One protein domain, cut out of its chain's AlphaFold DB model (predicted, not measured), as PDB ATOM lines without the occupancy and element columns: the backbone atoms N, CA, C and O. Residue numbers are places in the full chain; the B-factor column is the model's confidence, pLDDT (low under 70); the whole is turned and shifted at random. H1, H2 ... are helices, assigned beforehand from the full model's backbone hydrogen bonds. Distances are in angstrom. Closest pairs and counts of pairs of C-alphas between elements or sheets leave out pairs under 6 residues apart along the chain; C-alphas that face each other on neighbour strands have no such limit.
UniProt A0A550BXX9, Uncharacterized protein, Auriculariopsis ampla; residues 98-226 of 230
ATOM      1  N   ALA A  98     -50.072   3.145  55.201       79.56
ATOM      2  CA  ALA A  98     -48.733   3.201  54.594       79.56
ATOM      3  C   ALA A  98     -47.862   2.001  54.941       79.56
ATOM      4  O   ALA A  98     -47.122   1.526  54.092       79.56
ATOM      5  N   LEU A  99     -47.964   1.515  56.176       85.31
ATOM      6  CA  LEU A  99     -47.158   0.402  56.677       85.31
ATOM      7  C   LEU A  99     -47.962  -0.896  56.781       85.31
ATOM      8  O   LEU A  99     -47.601  -1.802  57.526       85.31
ATOM      9  N   THR A 100     -49.058  -1.009  56.028       87.19
ATOM     10  CA  THR A 100     -49.760  -2.289  55.892       87.19
ATOM     11  C   THR A 100     -49.164  -3.091  54.744       87.19
ATOM     12  O   THR A 100     -48.885  -2.557  53.665       87.19
ATOM     13  N   LYS A 101     -48.977  -4.386  54.994       83.25
ATOM     14  CA  LYS A 101     -48.416  -5.350  54.048       83.25
ATOM     15  C   LYS A 101     -49.090  -5.243  52.662       83.25
ATOM     16  O   LYS A 101     -50.312  -5.058  52.611       83.25
ATOM     17  N   PRO A 102     -48.333  -5.329  51.550       81.38
ATOM     18  CA  PRO A 102     -48.914  -5.422  50.215       81.38
ATOM     19  C   PRO A 102     -49.911  -6.580  50.106       81.38
ATOM     20  O   PRO A 102     -49.735  -7.623  50.729       81.38
ATOM     21  N   THR A 103     -50.967  -6.399  49.315       82.62
ATOM     22  CA  THR A 103     -52.007  -7.424  49.111       82.62
ATOM     23  C   THR A 103     -51.643  -8.444  48.037       82.62
ATOM     24  O   THR A 103     -52.323  -9.455  47.916       82.62
ATOM     25  N   SER A 104     -50.618  -8.154  47.233       85.69
ATOM     26  CA  SER A 104     -50.142  -9.013  46.155       85.69
ATOM     27  C   SER A 104     -48.612  -9.022  46.133       85.69
ATOM     28  O   SER A 104     -48.019  -7.937  46.216       85.69
ATOM     29  N   PRO A 105     -47.975 -10.189  45.943       84.88
ATOM     30  CA  PRO A 105     -46.541 -10.278  45.670       84.88
ATOM     31  C   PRO A 105     -46.112  -9.478  44.430       84.88
ATOM     32  O   PRO A 105     -45.004  -8.957  44.387       84.88
ATOM     33  N   SER A 106     -46.999  -9.298  43.445       85.69
ATOM     34  CA  SER A 106     -46.725  -8.501  42.238       85.69
ATOM     35  C   SER A 106     -46.697  -6.982  42.475       85.69
ATOM     36  O   SER A 106     -46.456  -6.219  41.542       85.69
ATOM     37  N   ARG A 107     -46.950  -6.523  43.712       90.00
ATOM     38  CA  ARG A 107     -46.959  -5.105  44.113       90.00
ATOM     39  C   ARG A 107     -46.068  -4.854  45.332       90.00
ATOM     40  O   ARG A 107     -46.517  -4.294  46.333       90.00
ATOM     41  N   CYS A 108     -44.812  -5.275  45.239       93.19
ATOM     42  CA  CYS A 108     -43.802  -5.155  46.291       93.19
ATOM     43  C   CYS A 108     -42.581  -4.291  45.913       93.19
ATOM     44  O   CYS A 108     -41.576  -4.319  46.619       93.19
ATOM     45  N   SER A 109     -42.640  -3.516  44.829       94.50
ATOM     46  CA  SER A 109     -41.511  -2.685  44.396       94.50
ATOM     47  C   SER A 109     -41.186  -1.524  45.337       94.50
ATOM     48  O   SER A 109     -42.058  -0.925  45.960       94.50
ATOM     49  N   PHE A 110     -39.913  -1.139  45.371       95.56
ATOM     50  CA  PHE A 110     -39.479   0.151  45.887       95.56
ATOM     51  C   PHE A 110     -40.238   1.355  45.291       95.56
ATOM     52  O   PHE A 110     -40.523   2.313  45.998       95.56
ATOM     53  N   LEU A 111     -40.542   1.350  43.995       92.31
ATOM     54  CA  LEU A 111     -41.299   2.424  43.349       92.31
ATOM     55  C   LEU A 111     -42.796   2.146  43.478       92.31
ATOM     56  O   LEU A 111     -43.196   0.994  43.550       92.31
ATOM     57  N   GLU A 112     -43.623   3.194  43.537       88.06
ATOM     58  CA  GLU A 112     -45.098   3.116  43.463       88.06
ATOM     59  C   GLU A 112     -45.799   2.172  44.476       88.06
ATOM     60  O   GLU A 112     -47.014   1.948  44.403       88.06
ATOM     61  N   THR A 113     -45.070   1.614  45.447       90.88
ATOM     62  CA  THR A 113     -45.607   0.764  46.511       90.88
ATOM     63  C   THR A 113     -45.071   1.168  47.881       90.88
ATOM     64  O   THR A 113     -44.111   1.918  48.032       90.88
ATOM     65  N   ARG A 114     -45.697   0.613  48.919       92.38
ATOM     66  CA  ARG A 114     -45.355   0.858  50.325       92.38
ATOM     67  C   ARG A 114     -43.955   0.381  50.711       92.38
ATOM     68  O   ARG A 114     -43.423   0.841  51.719       92.38
ATOM     69  N   VAL A 115     -43.360  -0.520  49.927       94.81
ATOM     70  CA  VAL A 115     -41.984  -0.979  50.153       94.81
ATOM     71  C   VAL A 115     -40.997   0.179  49.998       94.81
ATOM     72  O   VAL A 115     -40.060   0.256  50.788       94.81
ATOM     73  N   GLY A 116     -41.234   1.126  49.084       94.44
ATOM     74  CA  GLY A 116     -40.414   2.332  48.934       94.44
ATOM     75  C   GLY A 116     -40.350   3.169  50.198       94.44
ATOM     76  O   GLY A 116     -39.277   3.381  50.762       94.44
ATOM     77  N   LEU A 117     -41.517   3.583  50.692       93.38
ATOM     78  CA  LEU A 117     -41.622   4.354  51.927       93.38
ATOM     79  C   LEU A 117     -41.024   3.611  53.130       93.38
ATOM     80  O   LEU A 117     -40.267   4.205  53.894       93.38
ATOM     81  N   ALA A 118     -41.325   2.318  53.289       95.12
ATOM     82  CA  ALA A 118     -40.761   1.505  54.367       95.12
ATOM     83  C   ALA A 118     -39.227   1.436  54.288       95.12
ATOM     84  O   ALA A 118     -38.550   1.574  55.307       95.12
ATOM     85  N   THR A 119     -38.680   1.291  53.079       96.12
ATOM     86  CA  THR A 119     -37.235   1.263  52.825       96.12
ATOM     87  C   THR A 119     -36.588   2.588  53.206       96.12
ATOM     88  O   THR A 119     -35.626   2.599  53.965       96.12
ATOM     89  N   LEU A 120     -37.155   3.713  52.765       94.69
ATOM     90  CA  LEU A 120     -36.631   5.037  53.102       94.69
ATOM     91  C   LEU A 120     -36.738   5.354  54.590       94.69
ATOM     92  O   LEU A 120     -35.841   5.986  55.137       94.69
ATOM     93  N   ILE A 121     -37.796   4.890  55.260       93.88
ATOM     94  CA  ILE A 121     -37.887   4.977  56.719       93.88
ATOM     95  C   ILE A 121     -36.730   4.214  57.358       93.88
ATOM     96  O   ILE A 121     -36.093   4.768  58.237       93.88
ATOM     97  N   LEU A 122     -36.425   2.988  56.932       93.88
ATOM     98  CA  LEU A 122     -35.309   2.231  57.506       93.88
ATOM     99  C   LEU A 122     -33.945   2.870  57.214       93.88
ATOM    100  O   LEU A 122     -33.108   2.927  58.106       93.88
ATOM    101  N   GLU A 123     -33.717   3.375  55.999       92.56
ATOM    102  CA  GLU A 123     -32.451   4.034  55.644       92.56
ATOM    103  C   GLU A 123     -32.229   5.348  56.409       92.56
ATOM    104  O   GLU A 123     -31.088   5.739  56.660       92.56
ATOM    105  N   HIS A 124     -33.311   6.058  56.736       88.06
ATOM    106  CA  HIS A 124     -33.245   7.416  57.277       88.06
ATOM    107  C   HIS A 124     -33.555   7.498  58.778       88.06
ATOM    108  O   HIS A 124     -33.111   8.439  59.437       88.06
ATOM    109  N   ALA A 125     -34.292   6.534  59.341       82.19
ATOM    110  CA  ALA A 125     -34.698   6.553  60.740       82.19
ATOM    111  C   ALA A 125     -33.486   6.637  61.668       82.19
ATOM    112  O   ALA A 125     -32.584   5.803  61.664       82.19
ATOM    113  N   ARG A 126     -33.516   7.640  62.539       76.12
ATOM    114  CA  ARG A 126     -32.782   7.618  63.802       76.12
ATOM    115  C   ARG A 126     -33.688   6.899  64.793       76.12
ATOM    116  O   ARG A 126     -34.871   7.230  64.810       76.12
ATOM    117  N   ASP A 127     -33.147   5.940  65.550       65.62
ATOM    118  CA  ASP A 127     -33.837   4.804  66.203       65.62
ATOM    119  C   ASP A 127     -35.216   5.069  66.869       65.62
ATOM    120  O   ASP A 127     -35.996   4.127  67.005       65.62
ATOM    121  N   ASP A 128     -35.577   6.317  67.196       69.81
ATOM    122  CA  ASP A 128     -36.827   6.683  67.881       69.81
ATOM    123  C   ASP A 128     -37.793   7.618  67.112       69.81
ATOM    124  O   ASP A 128     -38.904   7.862  67.582       69.81
ATOM    125  N   GLN A 129     -37.425   8.184  65.956       79.06
ATOM    126  CA  GLN A 129     -38.237   9.246  65.318       79.06
ATOM    127  C   GLN A 129     -39.271   8.743  64.308       79.06
ATOM    128  O   GLN A 129     -40.304   9.381  64.097       79.06
ATOM    129  N   LEU A 130     -39.000   7.603  63.678       86.69
ATOM    130  CA  LEU A 130     -39.853   7.012  62.654       86.69
ATOM    131  C   LEU A 130     -40.165   5.554  63.015       86.69
ATOM    132  O   LEU A 130     -39.352   4.894  63.663       86.69
ATOM    133  N   PRO A 131     -41.330   5.025  62.603       92.19
ATOM    134  CA  PRO A 131     -41.778   3.675  62.945       92.19
ATOM    135  C   PRO A 131     -41.006   2.601  62.160       92.19
ATOM    136  O   PRO A 131     -41.557   1.922  61.294       92.19
ATOM    137  N   TRP A 132     -39.722   2.422  62.465       93.56
ATOM    138  CA  TRP A 132     -38.842   1.507  61.741       93.56
ATOM    139  C   TRP A 132     -39.244   0.033  61.896       93.56
ATOM    140  O   TRP A 132     -39.122  -0.733  60.945       93.56
ATOM    141  N   ARG A 133     -39.792  -0.378  63.051       94.12
ATOM    142  CA  ARG A 133     -40.244  -1.767  63.274       94.12
ATOM    143  C   ARG A 133     -41.377  -2.177  62.318       94.12
ATOM    144  O   ARG A 133     -41.176  -3.135  61.578       94.12
ATOM    145  N   PRO A 134     -42.507  -1.442  62.239       94.56
ATOM    146  CA  PRO A 134     -43.530  -1.725  61.232       94.56
ATOM    147  C   PRO A 134     -43.012  -1.690  59.788       94.56
ATOM    148  O   PRO A 134     -43.457  -2.488  58.966       94.56
ATOM    149  N   SER A 135     -42.059  -0.806  59.470       95.12
ATOM    150  CA  SER A 135     -41.426  -0.772  58.145       95.12
ATOM    151  C   SER A 135     -40.650  -2.056  57.845       95.12
ATOM    152  O   SER A 135     -40.801  -2.625  56.764       95.12
ATOM    153  N   LEU A 136     -39.867  -2.554  58.805       96.25
ATOM    154  CA  LEU A 136     -39.156  -3.824  58.665       96.25
ATOM    155  C   LEU A 136     -40.129  -4.999  58.523       96.25
ATOM    156  O   LEU A 136     -39.945  -5.836  57.642       96.25
ATOM    157  N   ASP A 137     -41.183  -5.048  59.336       96.12
ATOM    158  CA  ASP A 137     -42.194  -6.107  59.261       96.12
ATOM    159  C   ASP A 137     -42.921  -6.120  57.909       96.12
ATOM    160  O   ASP A 137     -43.170  -7.193  57.351       96.12
ATOM    161  N   LEU A 138     -43.198  -4.945  57.331       95.88
ATOM    162  CA  LEU A 138     -43.752  -4.835  55.982       95.88
ATOM    163  C   LEU A 138     -42.817  -5.452  54.940       95.88
ATOM    164  O   LEU A 138     -43.267  -6.252  54.118       95.88
ATOM    165  N   ILE A 139     -41.527  -5.104  54.976       97.19
ATOM    166  CA  ILE A 139     -40.536  -5.604  54.011       97.19
ATOM    167  C   ILE A 139     -40.339  -7.110  54.175       97.19
ATOM    168  O   ILE A 139     -40.354  -7.837  53.185       97.19
ATOM    169  N   ARG A 140     -40.255  -7.607  55.414       97.06
ATOM    170  CA  ARG A 140     -40.214  -9.049  55.709       97.06
ATOM    171  C   ARG A 140     -41.426  -9.774  55.139       97.06
ATOM    172  O   ARG A 140     -41.275 -10.833  54.538       97.06
ATOM    173  N   GLY A 141     -42.617  -9.204  55.309       95.44
ATOM    174  CA  GLY A 141     -43.851  -9.747  54.753       95.44
ATOM    175  C   GLY A 141     -43.831  -9.799  53.225       95.44
ATOM    176  O   GLY A 141     -44.233 -10.809  52.657       95.44
ATOM    177  N   ALA A 142     -43.339  -8.745  52.570       95.44
ATOM    178  CA  ALA A 142     -43.203  -8.694  51.116       95.44
ATOM    179  C   ALA A 142     -42.199  -9.736  50.592       95.44
ATOM    180  O   ALA A 142     -42.503 -10.461  49.648       95.44
ATOM    181  N   VAL A 143     -41.040  -9.867  51.245       96.12
ATOM    182  CA  VAL A 143     -40.034 -10.893  50.929       96.12
ATOM    183  C   VAL A 143     -40.615 -12.293  51.092       96.12
ATOM    184  O   VAL A 143     -40.493 -13.115  50.190       96.12
ATOM    185  N   HIS A 144     -41.270 -12.567  52.221       95.19
ATOM    186  CA  HIS A 144     -41.889 -13.865  52.471       95.19
ATOM    187  C   HIS A 144     -42.884 -14.239  51.367       95.19
ATOM    188  O   HIS A 144     -42.846 -15.358  50.866       95.19
ATOM    189  N   ASP A 145     -43.744 -13.304  50.968       92.69
ATOM    190  CA  ASP A 145     -44.757 -13.555  49.946       92.69
ATOM    191  C   ASP A 145     -44.147 -13.876  48.587       92.69
ATOM    192  O   ASP A 145     -44.538 -14.865  47.974       92.69
ATOM    193  N   VAL A 146     -43.132 -13.116  48.163       92.19
ATOM    194  CA  VAL A 146     -42.391 -13.396  46.923       92.19
ATOM    195  C   VAL A 146     -41.701 -14.762  46.973       92.19
ATOM    196  O   VAL A 146     -41.628 -15.448  45.961       92.19
ATOM    197  N   LEU A 147     -41.194 -15.178  48.136       92.44
ATOM    198  CA  LEU A 147     -40.482 -16.452  48.286       92.44
ATOM    199  C   LEU A 147     -41.400 -17.678  48.414       92.44
ATOM    200  O   LEU A 147     -40.933 -18.797  48.186       92.44
ATOM    201  N   VAL A 148     -42.652 -17.494  48.840       91.12
ATOM    202  CA  VAL A 148     -43.660 -18.565  48.967       91.12
ATOM    203  C   VAL A 148     -44.489 -18.714  47.696       91.12
ATOM    204  O   VAL A 148     -44.997 -19.803  47.412       91.12
ATOM    205  N   GLU A 149     -44.622 -17.644  46.919       85.00
ATOM    206  CA  GLU A 149     -45.282 -17.677  45.626       85.00
ATOM    207  C   GLU A 149     -44.548 -18.632  44.675       85.00
ATOM    208  O   GLU A 149     -43.450 -18.379  44.188       85.00
ATOM    209  N   SER A 150     -45.165 -19.789  44.460       65.69
ATOM    210  CA  SER A 150     -44.603 -20.913  43.703       65.69
ATOM    211  C   SER A 150     -45.144 -20.998  42.277       65.69
ATOM    212  O   SER A 150     -44.675 -21.814  41.483       65.69
ATOM    213  N   ALA A 151     -46.140 -20.179  41.940       64.50
ATOM    214  CA  ALA A 151     -46.825 -20.246  40.665       64.50
ATOM    215  C   ALA A 151     -46.158 -19.309  39.649       64.50
ATOM    216  O   ALA A 151     -46.411 -18.112  39.655       64.50
ATOM    217  N   ILE A 152     -45.407 -19.882  38.704       64.69
ATOM    218  CA  ILE A 152     -44.955 -19.218  37.460       64.69
ATOM    219  C   ILE A 152     -46.152 -19.051  36.488       64.69
ATOM    220  O   ILE A 152     -46.019 -19.122  35.273       64.69
ATOM    221  N   ALA A 153     -47.375 -18.959  37.014       60.19
ATOM    222  CA  ALA A 153     -48.591 -18.990  36.206       60.19
ATOM    223  C   ALA A 153     -48.868 -17.646  35.519       60.19
ATOM    224  O   ALA A 153     -49.654 -17.607  34.578       60.19
ATOM    225  N   ASP A 154     -48.211 -16.578  35.974       66.75
ATOM    226  CA  ASP A 154     -48.353 -15.227  35.451       66.75
ATOM    227  C   ASP A 154     -46.966 -14.566  35.356       66.75
ATOM    228  O   ASP A 154     -46.174 -14.653  36.295       66.75
ATOM    229  N   ASP A 155     -46.648 -13.947  34.214       65.81
ATOM    230  CA  ASP A 155     -45.404 -13.175  34.016       65.81
ATOM    231  C   ASP A 155     -45.464 -11.818  34.754       65.81
ATOM    232  O   ASP A 155     -44.471 -11.094  34.880       65.81
ATOM    233  N   ASP A 156     -46.632 -11.472  35.301       76.50
ATOM    234  CA  ASP A 156     -46.829 -10.215  35.999       76.50
ATOM    235  C   ASP A 156     -45.974 -10.090  37.276       76.50
ATOM    236  O   ASP A 156     -45.790 -10.992  38.105       76.50
ATOM    237  N   GLY A 157     -45.440  -8.882  37.464       84.81
ATOM    238  CA  GLY A 157     -44.762  -8.488  38.695       84.81
ATOM    239  C   GLY A 157     -43.277  -8.842  38.773       84.81
ATOM    240  O   GLY A 157     -42.734  -8.857  39.874       84.81
ATOM    241  N   CYS A 158     -42.580  -9.103  37.665       91.62
ATOM    242  CA  CYS A 158     -41.105  -9.170  37.659       91.62
ATOM    243  C   CYS A 158     -40.412  -7.841  37.324       91.62
ATOM    244  O   CYS A 158     -39.190  -7.744  37.416       91.62
ATOM    245  N   GLU A 159     -41.171  -6.812  36.967       91.50
ATOM    246  CA  GLU A 159     -40.638  -5.514  36.564       91.50
ATOM    247  C   GLU A 159     -40.249  -4.610  37.757       91.50
ATOM    248  O   GLU A 159     -40.309  -5.003  38.927       91.50
ATOM    249  N   VAL A 160     -39.734  -3.418  37.449       94.62
ATOM    250  CA  VAL A 160     -39.079  -2.527  38.421       94.62
ATOM    251  C   VAL A 160     -40.060  -1.590  39.127       94.62
ATOM    252  O   VAL A 160     -39.810  -1.220  40.266       94.62
ATOM    253  N   LEU A 161     -41.152  -1.176  38.495       91.31
ATOM    254  CA  LEU A 161     -42.091  -0.174  39.008       91.31
ATOM    255  C   LEU A 161     -43.026  -0.707  40.095       91.31
ATOM    256  O   LEU A 161     -43.360   0.043  40.993       91.31
ATOM    257  N   TYR A 162     -43.432  -1.970  40.049       90.88
ATOM    258  CA  TYR A 162     -44.381  -2.604  40.974       90.88
ATOM    259  C   TYR A 162     -43.896  -3.974  41.467       90.88
ATOM    260  O   TYR A 162     -44.241  -4.379  42.578       90.88
ATOM    261  N   GLY A 163     -43.058  -4.650  40.687       93.12
ATOM    262  CA  GLY A 163     -42.667  -6.036  40.885       93.12
ATOM    263  C   GLY A 163     -41.421  -6.326  41.732       93.12
ATOM    264  O   GLY A 163     -40.871  -5.494  42.461       93.12
ATOM    265  N   ARG A 164     -40.968  -7.577  41.597       94.75
ATOM    266  CA  ARG A 164     -39.874  -8.225  42.333       94.75
ATOM    267  C   ARG A 164     -38.510  -7.598  42.059       94.75
ATOM    268  O   ARG A 164     -37.692  -7.533  42.973       94.75
ATOM    269  N   ALA A 165     -38.251  -7.098  40.846       96.19
ATOM    270  CA  ALA A 165     -36.997  -6.396  40.561       96.19
ATOM    271  C   ALA A 165     -36.902  -5.088  41.359       96.19
ATOM    272  O   ALA A 165     -35.841  -4.741  41.881       96.19
ATOM    273  N   GLY A 166     -38.030  -4.401  41.526       97.00
ATOM    274  CA  GLY A 166     -38.126  -3.243  42.402       97.00
ATOM    275  C   GLY A 166     -37.956  -3.583  43.886       97.00
ATOM    276  O   GLY A 166     -37.331  -2.813  44.614       97.00
ATOM    277  N   LEU A 167     -38.456  -4.738  44.341       97.19
ATOM    278  CA  LEU A 167     -38.197  -5.237  45.700       97.19
ATOM    279  C   LEU A 167     -36.709  -5.541  45.898       97.19
ATOM    280  O   LEU A 167     -36.124  -5.121  46.890       97.19
ATOM    281  N   LEU A 168     -36.077  -6.230  44.946       97.94
ATOM    282  CA  LEU A 168     -34.647  -6.535  45.006       97.94
ATOM    283  C   LEU A 168     -33.810  -5.252  45.100       97.94
ATOM    284  O   LEU A 168     -32.885  -5.183  45.907       97.94
ATOM    285  N   TYR A 169     -34.174  -4.212  44.344       97.94
ATOM    286  CA  TYR A 169     -33.551  -2.894  44.466       97.94
ATOM    287  C   TYR A 169     -33.677  -2.322  45.889       97.94
ATOM    288  O   TYR A 169     -32.672  -1.873  46.440       97.94
ATOM    289  N   ALA A 170     -34.855  -2.399  46.522       97.56
ATOM    290  CA  ALA A 170     -35.029  -1.983  47.917       97.56
ATOM    291  C   ALA A 170     -34.087  -2.733  48.876       97.56
ATOM    292  O   ALA A 170     -33.419  -2.109  49.698       97.56
ATOM    293  N   LEU A 171     -33.990  -4.061  48.751       98.00
ATOM    294  CA  LEU A 171     -33.145  -4.886  49.625       98.00
ATOM    295  C   LEU A 171     -31.657  -4.564  49.469       98.00
ATOM    296  O   LEU A 171     -30.942  -4.473  50.466       98.00
ATOM    297  N   ILE A 172     -31.195  -4.333  48.237       97.62
ATOM    298  CA  ILE A 172     -29.813  -3.912  47.970       97.62
ATOM    299  C   ILE A 172     -29.530  -2.567  48.641       97.62
ATOM    300  O   ILE A 172     -28.482  -2.404  49.265       97.62
ATOM    301  N   ARG A 173     -30.460  -1.608  48.558       96.19
ATOM    302  CA  ARG A 173     -30.279  -0.320  49.235       96.19
ATOM    303  C   ARG A 173     -30.199  -0.467  50.751       96.19
ATOM    304  O   ARG A 173     -29.311   0.123  51.359       96.19
ATOM    305  N   LEU A 174     -31.062  -1.291  51.349       96.00
ATOM    306  CA  LEU A 174     -30.982  -1.593  52.780       96.00
ATOM    307  C   LEU A 174     -29.641  -2.228  53.136       96.00
ATOM    308  O   LEU A 174     -29.018  -1.811  54.105       96.00
ATOM    309  N   ARG A 175     -29.146  -3.181  52.340       95.88
ATOM    310  CA  ARG A 175     -27.824  -3.769  52.578       95.88
ATOM    311  C   ARG A 175     -26.733  -2.702  52.614       95.88
ATOM    312  O   ARG A 175     -25.929  -2.708  53.533       95.88
ATOM    313  N   LEU A 176     -26.741  -1.771  51.659       93.69
ATOM    314  CA  LEU A 176     -25.776  -0.667  51.619       93.69
ATOM    315  C   LEU A 176     -25.914   0.277  52.824       93.69
ATOM    316  O   LEU A 176     -24.912   0.764  53.337       93.69
ATOM    317  N   ALA A 177     -27.138   0.535  53.288       91.94
ATOM    318  CA  ALA A 177     -27.384   1.383  54.455       91.94
ATOM    319  C   ALA A 177     -26.988   0.713  55.783       91.94
ATOM    320  O   ALA A 177     -26.632   1.403  56.739       91.94
ATOM    321  N   PHE A 178     -27.028  -0.619  55.840       91.81
ATOM    322  CA  PHE A 178     -26.768  -1.423  57.035       91.81
ATOM    323  C   PHE A 178     -25.484  -2.263  56.941       91.81
ATOM    324  O   PHE A 178     -25.337  -3.224  57.695       91.81
ATOM    325  N   ASP A 179     -24.546  -1.893  56.064       85.31
ATOM    326  CA  ASP A 179     -23.280  -2.618  55.852       85.31
ATOM    327  C   ASP A 179     -22.461  -2.741  57.155       85.31
ATOM    328  O   ASP A 179     -21.855  -3.769  57.454       85.31
ATOM    329  N   ASP A 180     -22.564  -1.729  58.024       74.50
ATOM    330  CA  ASP A 180     -22.051  -1.768  59.391       74.50
ATOM    331  C   ASP A 180     -23.038  -2.461  60.350       74.50
ATOM    332  O   ASP A 180     -23.839  -1.823  61.052       74.50
ATOM    333  N   ALA A 181     -22.965  -3.791  60.406       69.81
ATOM    334  CA  ALA A 181     -23.758  -4.593  61.332       69.81
ATOM    335  C   ALA A 181     -23.521  -4.187  62.803       69.81
ATOM    336  O   ALA A 181     -22.387  -4.092  63.275       69.81
ATOM    337  N   GLY A 182     -24.606  -3.994  63.560       67.31
ATOM    338  CA  GLY A 182     -24.564  -4.002  65.028       67.31
ATOM    339  C   GLY A 182     -24.353  -2.660  65.732       67.31
ATOM    340  O   GLY A 182     -24.234  -2.647  66.955       67.31
ATOM    341  N   LYS A 183     -24.344  -1.532  65.010       81.62
ATOM    342  CA  LYS A 183     -24.202  -0.197  65.630       81.62
ATOM    343  C   LYS A 183     -25.457   0.283  66.363       81.62
ATOM    344  O   LYS A 183     -25.340   1.048  67.315       81.62
ATOM    345  N   THR A 184     -26.637  -0.157  65.929       87.81
ATOM    346  CA  THR A 184     -27.934   0.248  66.491       87.81
ATOM    347  C   THR A 184     -28.882  -0.940  66.636       87.81
ATOM    348  O   THR A 184     -28.674  -1.996  66.028       87.81
ATOM    349  N   ASP A 185     -29.940  -0.776  67.431       90.06
ATOM    350  CA  ASP A 185     -31.015  -1.769  67.573       90.06
ATOM    351  C   ASP A 185     -31.694  -2.054  66.233       90.06
ATOM    352  O   ASP A 185     -31.954  -3.214  65.908       90.06
ATOM    353  N   MET A 186     -31.916  -1.010  65.430       91.62
ATOM    354  CA  MET A 186     -32.462  -1.147  64.085       91.62
ATOM    355  C   MET A 186     -31.530  -1.957  63.174       91.62
ATOM    356  O   MET A 186     -31.995  -2.885  62.520       91.62
ATOM    357  N   SER A 187     -30.220  -1.670  63.170       91.56
ATOM    358  CA  SER A 187     -29.241  -2.429  62.374       91.56
ATOM    359  C   SER A 187     -29.258  -3.915  62.741       91.56
ATOM    360  O   SER A 187     -29.382  -4.766  61.861       91.56
ATOM    361  N   ARG A 188     -29.240  -4.241  64.042       92.56
ATOM    362  CA  ARG A 188     -29.340  -5.636  64.507       92.56
ATOM    363  C   ARG A 188     -30.627  -6.305  64.036       92.56
ATOM    364  O   ARG A 188     -30.566  -7.381  63.456       92.56
ATOM    365  N   ALA A 189     -31.771  -5.644  64.200       94.06
ATOM    366  CA  ALA A 189     -33.057  -6.190  63.778       94.06
ATOM    367  C   ALA A 189     -33.138  -6.433  62.259       94.06
ATOM    368  O   ALA A 189     -33.682  -7.452  61.830       94.06
ATOM    369  N   VAL A 190     -32.589  -5.529  61.439       94.88
ATOM    370  CA  VAL A 190     -32.534  -5.698  59.978       94.88
ATOM    371  C   VAL A 190     -31.672  -6.911  59.608       94.88
ATOM    372  O   VAL A 190     -32.121  -7.743  58.819       94.88
ATOM    373  N   HIS A 191     -30.497  -7.077  60.219       94.50
ATOM    374  CA  HIS A 191     -29.638  -8.251  60.005       94.50
ATOM    375  C   HIS A 191     -30.300  -9.558  60.469       94.50
ATOM    376  O   HIS A 191     -30.388 -10.521  59.703       94.50
ATOM    377  N   ASP A 192     -30.860  -9.578  61.680       95.38
ATOM    378  CA  ASP A 192     -31.537 -10.748  62.258       95.38
ATOM    379  C   ASP A 192     -32.761 -11.177  61.435       95.38
ATOM    380  O   ASP A 192     -33.118 -12.355  61.394       95.38
ATOM    381  N   SER A 193     -33.398 -10.237  60.732       96.06
ATOM    382  CA  SER A 193     -34.545 -10.531  59.870       96.06
ATOM    383  C   SER A 193     -34.201 -11.306  58.595       96.06
ATOM    384  O   SER A 193     -35.118 -11.819  57.952       96.06
ATOM    385  N   GLN A 194     -32.916 -11.376  58.222       96.38
ATOM    386  CA  GLN A 194     -32.402 -12.032  57.012       96.38
ATOM    387  C   GLN A 194     -32.913 -11.445  55.680       96.38
ATOM    388  O   GLN A 194     -32.658 -12.019  54.621       96.38
ATOM    389  N   VAL A 195     -33.597 -10.292  55.681       96.62
ATOM    390  CA  VAL A 195     -34.123  -9.689  54.437       96.62
ATOM    391  C   VAL A 195     -33.023  -9.188  53.502       96.62
ATOM    392  O   VAL A 195     -33.211  -9.194  52.293       96.62
ATOM    393  N   ILE A 196     -31.870  -8.795  54.052       96.81
ATOM    394  CA  ILE A 196     -30.688  -8.347  53.293       96.81
ATOM    395  C   ILE A 196     -29.617  -9.438  53.136       96.81
ATOM    396  O   ILE A 196     -28.506  -9.150  52.695       96.81
ATOM    397  N   ALA A 197     -29.920 -10.679  53.529       96.88
ATOM    398  CA  ALA A 197     -28.985 -11.792  53.418       96.88
ATOM    399  C   ALA A 197     -28.825 -12.242  51.956       96.88
ATOM    400  O   ALA A 197     -29.776 -12.183  51.169       96.88
ATOM    401  N   ASP A 198     -27.626 -12.718  51.601       97.56
ATOM    402  CA  ASP A 198     -27.298 -13.157  50.236       97.56
ATOM    403  C   ASP A 198     -28.279 -14.214  49.724       97.56
ATOM    404  O   ASP A 198     -28.843 -14.058  48.645       97.56
ATOM    405  N   ASN A 199     -28.587 -15.219  50.548       97.56
ATOM    406  CA  ASN A 199     -29.530 -16.282  50.200       97.56
ATOM    407  C   ASN A 199     -30.941 -15.760  49.863       97.56
ATOM    408  O   ASN A 199     -31.606 -16.295  48.978       97.56
ATOM    409  N   THR A 200     -31.422 -14.727  50.556       97.19
ATOM    410  CA  THR A 200     -32.730 -14.114  50.309       97.19
ATOM    411  C   THR A 200     -32.730 -13.406  48.961       97.19
ATOM    412  O   THR A 200     -33.644 -13.606  48.159       97.19
ATOM    413  N   MET A 201     -31.695 -12.610  48.684       97.75
ATOM    414  CA  MET A 201     -31.575 -11.876  47.424       97.75
ATOM    415  C   MET A 201     -31.346 -12.808  46.230       97.75
ATOM    416  O   MET A 201     -31.972 -12.606  45.192       97.75
ATOM    417  N   GLU A 202     -30.522 -13.849  46.382       97.50
ATOM    418  CA  GLU A 202     -30.313 -14.890  45.368       97.50
ATOM    419  C   GLU A 202     -31.630 -15.574  45.005       97.50
ATOM    420  O   GLU A 202     -31.970 -15.664  43.831       97.50
ATOM    421  N   ARG A 203     -32.440 -15.957  45.998       96.31
ATOM    422  CA  ARG A 203     -33.743 -16.585  45.740       96.31
ATOM    423  C   ARG A 203     -34.727 -15.659  45.022       96.31
ATOM    424  O   ARG A 203     -35.472 -16.119  44.158       96.31
ATOM    425  N   ILE A 204     -34.746 -14.367  45.355       95.38
ATOM    426  CA  ILE A 204     -35.571 -13.382  44.634       95.38
ATOM    427  C   ILE A 204     -35.069 -13.222  43.194       95.38
ATOM    428  O   ILE A 204     -35.872 -13.191  42.261       95.38
ATOM    429  N   MET A 205     -33.752 -13.162  42.994       96.12
ATOM    430  CA  MET A 205     -33.139 -13.087  41.669       96.12
ATOM    431  C   MET A 205     -33.460 -14.327  40.824       96.12
ATOM    432  O   MET A 205     -33.886 -14.187  39.680       96.12
ATOM    433  N   ASP A 206     -33.335 -15.525  41.391       94.19
ATOM    434  CA  ASP A 206     -33.695 -16.779  40.730       94.19
ATOM    435  C   ASP A 206     -35.173 -16.797  40.335       94.19
ATOM    436  O   ASP A 206     -35.507 -17.207  39.222       94.19
ATOM    437  N   SER A 207     -36.057 -16.285  41.199       91.75
ATOM    438  CA  SER A 207     -37.475 -16.119  40.877       91.75
ATOM    439  C   SER A 207     -37.679 -15.203  39.667       91.75
ATOM    440  O   SER A 207     -38.443 -15.553  38.768       91.75
ATOM    441  N   ILE A 208     -37.000 -14.052  39.609       93.06
ATOM    442  CA  ILE A 208     -37.080 -13.118  38.471       93.06
ATOM    443  C   ILE A 208     -36.591 -13.798  37.183       93.06
ATOM    444  O   ILE A 208     -37.248 -13.717  36.145       93.06
ATOM    445  N   LEU A 209     -35.461 -14.508  37.242       92.88
ATOM    446  CA  LEU A 209     -34.896 -15.216  36.090       92.88
ATOM    447  C   LEU A 209     -35.799 -16.357  35.608       92.88
ATOM    448  O   LEU A 209     -35.920 -16.569  34.401       92.88
ATOM    449  N   ALA A 210     -36.429 -17.090  36.527       90.88
ATOM    450  CA  ALA A 210     -37.362 -18.159  36.194       90.88
ATOM    451  C   ALA A 210     -38.580 -17.623  35.425       90.88
ATOM    452  O   ALA A 210     -38.913 -18.172  34.375       90.88
ATOM    453  N   HIS A 211     -39.177 -16.519  35.886       89.94
ATOM    454  CA  HIS A 211     -40.296 -15.871  35.193       89.94
ATOM    455  C   HIS A 211     -39.870 -15.324  33.829       89.94
ATOM    456  O   HIS A 211     -40.509 -15.629  32.830       89.94
ATOM    457  N   GLY A 212     -38.719 -14.645  33.741       90.44
ATOM    458  CA  GLY A 212     -38.213 -14.148  32.459       90.44
ATOM    459  C   GLY A 212     -37.959 -15.260  31.429       90.44
ATOM    460  O   GLY A 212     -38.239 -15.089  30.242       90.44
ATOM    461  N   ARG A 213     -37.470 -16.433  31.863       91.50
ATOM    462  CA  ARG A 213     -37.331 -17.614  30.990       91.50
ATOM    463  C   ARG A 213     -38.687 -18.149  30.541       91.50
ATOM    464  O   ARG A 213     -38.828 -18.497  29.371       91.50
ATOM    465  N   TYR A 214     -39.654 -18.214  31.451       89.81
ATOM    466  CA  TYR A 214     -41.009 -18.656  31.140       89.81
ATOM    467  C   TYR A 214     -41.698 -17.713  30.145       89.81
ATOM    468  O   TYR A 214     -42.151 -18.170  29.099       89.81
ATOM    469  N   GLY A 215     -41.673 -16.399  30.388       89.00
ATOM    470  CA  GLY A 215     -42.217 -15.392  29.471       89.00
ATOM    471  C   GLY A 215     -41.591 -15.474  28.073       89.00
ATOM    472  O   GLY A 215     -42.300 -15.469  27.067       89.00
ATOM    473  N   ALA A 216     -40.271 -15.676  27.988       90.31
ATOM    474  CA  ALA A 216     -39.585 -15.879  26.711       90.31
ATOM    475  C   ALA A 216     -40.027 -17.164  25.977       90.31
ATOM    476  O   ALA A 216     -40.167 -17.152  24.753       90.31
ATOM    477  N   GLN A 217     -40.257 -18.268  26.697       90.94
ATOM    478  CA  GLN A 217     -40.753 -19.525  26.119       90.94
ATOM    479  C   GLN A 217     -42.193 -19.393  25.608       90.94
ATOM    480  O   GLN A 217     -42.499 -19.852  24.502       90.94
ATOM    481  N   THR A 218     -43.060 -18.735  26.382       88.50
ATOM    482  CA  THR A 218     -44.443 -18.433  25.993       88.50
ATOM    483  C   THR A 218     -44.464 -17.582  24.728       88.50
ATOM    484  O   THR A 218     -45.059 -17.988  23.730       88.50
ATOM    485  N   TYR A 219     -43.699 -16.487  24.705       88.50
ATOM    486  CA  TYR A 219     -43.575 -15.623  23.532       88.50
ATOM    487  C   TYR A 219     -43.073 -16.377  22.292       88.50
ATOM    488  O   TYR A 219     -43.637 -16.249  21.206       88.50
ATOM    489  N   ALA A 220     -42.039 -17.215  22.436       91.25
ATOM    490  CA  ALA A 220     -41.522 -18.016  21.326       91.25
ATOM    491  C   ALA A 220     -42.578 -18.981  20.755       91.25
ATOM    492  O   ALA A 220     -42.645 -19.177  19.538       91.25
ATOM    493  N   THR A 221     -43.418 -19.558  21.617       89.88
ATOM    494  CA  THR A 221     -44.516 -20.454  21.222       89.88
ATOM    495  C   THR A 221     -45.615 -19.686  20.484       89.88
ATOM    496  O   THR A 221     -46.050 -20.116  19.415       89.88
ATOM    497  N   GLU A 222     -46.010 -18.518  20.992       89.00
ATOM    498  CA  GLU A 222     -47.016 -17.650  20.367       89.00
ATOM    499  C   GLU A 222     -46.573 -17.160  18.984       89.00
ATOM    500  O   GLU A 222     -47.322 -17.287  18.008       89.00
ATOM    501  N   VAL A 223     -45.333 -16.683  18.858       89.88
ATOM    502  CA  VAL A 223     -44.762 -16.248  17.573       89.88
ATOM    503  C   VAL A 223     -44.673 -17.410  16.583       89.88
ATOM    504  O   VAL A 223     -45.015 -17.254  15.413       89.88
ATOM    505  N   SER A 224     -44.279 -18.601  17.037       85.31
ATOM    506  CA  SER A 224     -44.212 -19.784  16.167       85.31
ATOM    507  C   SER A 224     -45.600 -20.237  15.700       85.31
ATOM    508  O   SER A 224     -45.763 -20.636  14.551       85.31
ATOM    509  N   SER A 225     -46.613 -20.135  16.568       79.00
ATOM    510  CA  SER A 225     -48.002 -20.492  16.251       79.00
ATOM    511  C   SER A 225     -48.687 -19.507  15.297       79.00
ATOM    512  O   SER A 225     -49.533 -19.908  14.502       79.00
ATOM    513  N   THR A 226     -48.295 -18.232  15.332       74.38
ATOM    514  CA  THR A 226     -48.831 -17.175  14.456       74.38
ATOM    515  C   THR A 226     -48.098 -17.079  13.115       74.38
ATOM    516  O   THR A 226     -48.647 -16.531  12.160       74.38
TER     517      THR A 226
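Overview. This is residues 98 to 226 of the 230 residues of an uncharacterized protein of Auriculariopsis ampla (UniProt A0A550BXX9). H1, H2, H3 and short H4 form a compact helical body, H1 and H3 side by side and H2 crossing H1; long H5 packs on H2 and H3 near its start and runs out as an arm, residues 219 to 226 sticking out. The 129 printed residues hold five named helices, H1 to H5 in order, and no named strand: all helix, compact, radius of gyration of the C-alphas 16.0 A, spans 60 by 27 by 20 A.

Along the chain. H1, residues 114 to 124, begins at C-alpha (-45.355, 0.858, 50.325). H2 is residues 132 to 148, 24.3 A long; H3 164 to 177, 19.9 A; H4 185 to 192. H5, residues 198 to 226, 42.0 A, ends at C-alpha (-48.831, -17.175, 14.456).

Arrangement. H2, the hub, touches H1, closest C-alphas Ala 118 and Ser 135, 4.5 A, at a steep tilt of 47 degrees. H2, H3 and H5 form an up-and-down bundle, each running against the one before. H3 touches residues 201 to 208 of H5 alone, closest C-alphas Leu 168 and Met 201, 6.6 A. In H1 to H5 every O i to N i+4 pair is within hydrogen-bond range.

Size, cuts and confidence. The printed part has no cut. The H2 to H3 link is long. Residues 127 to 128, 150 to 155 and 181 to 182 have pLDDT under 70.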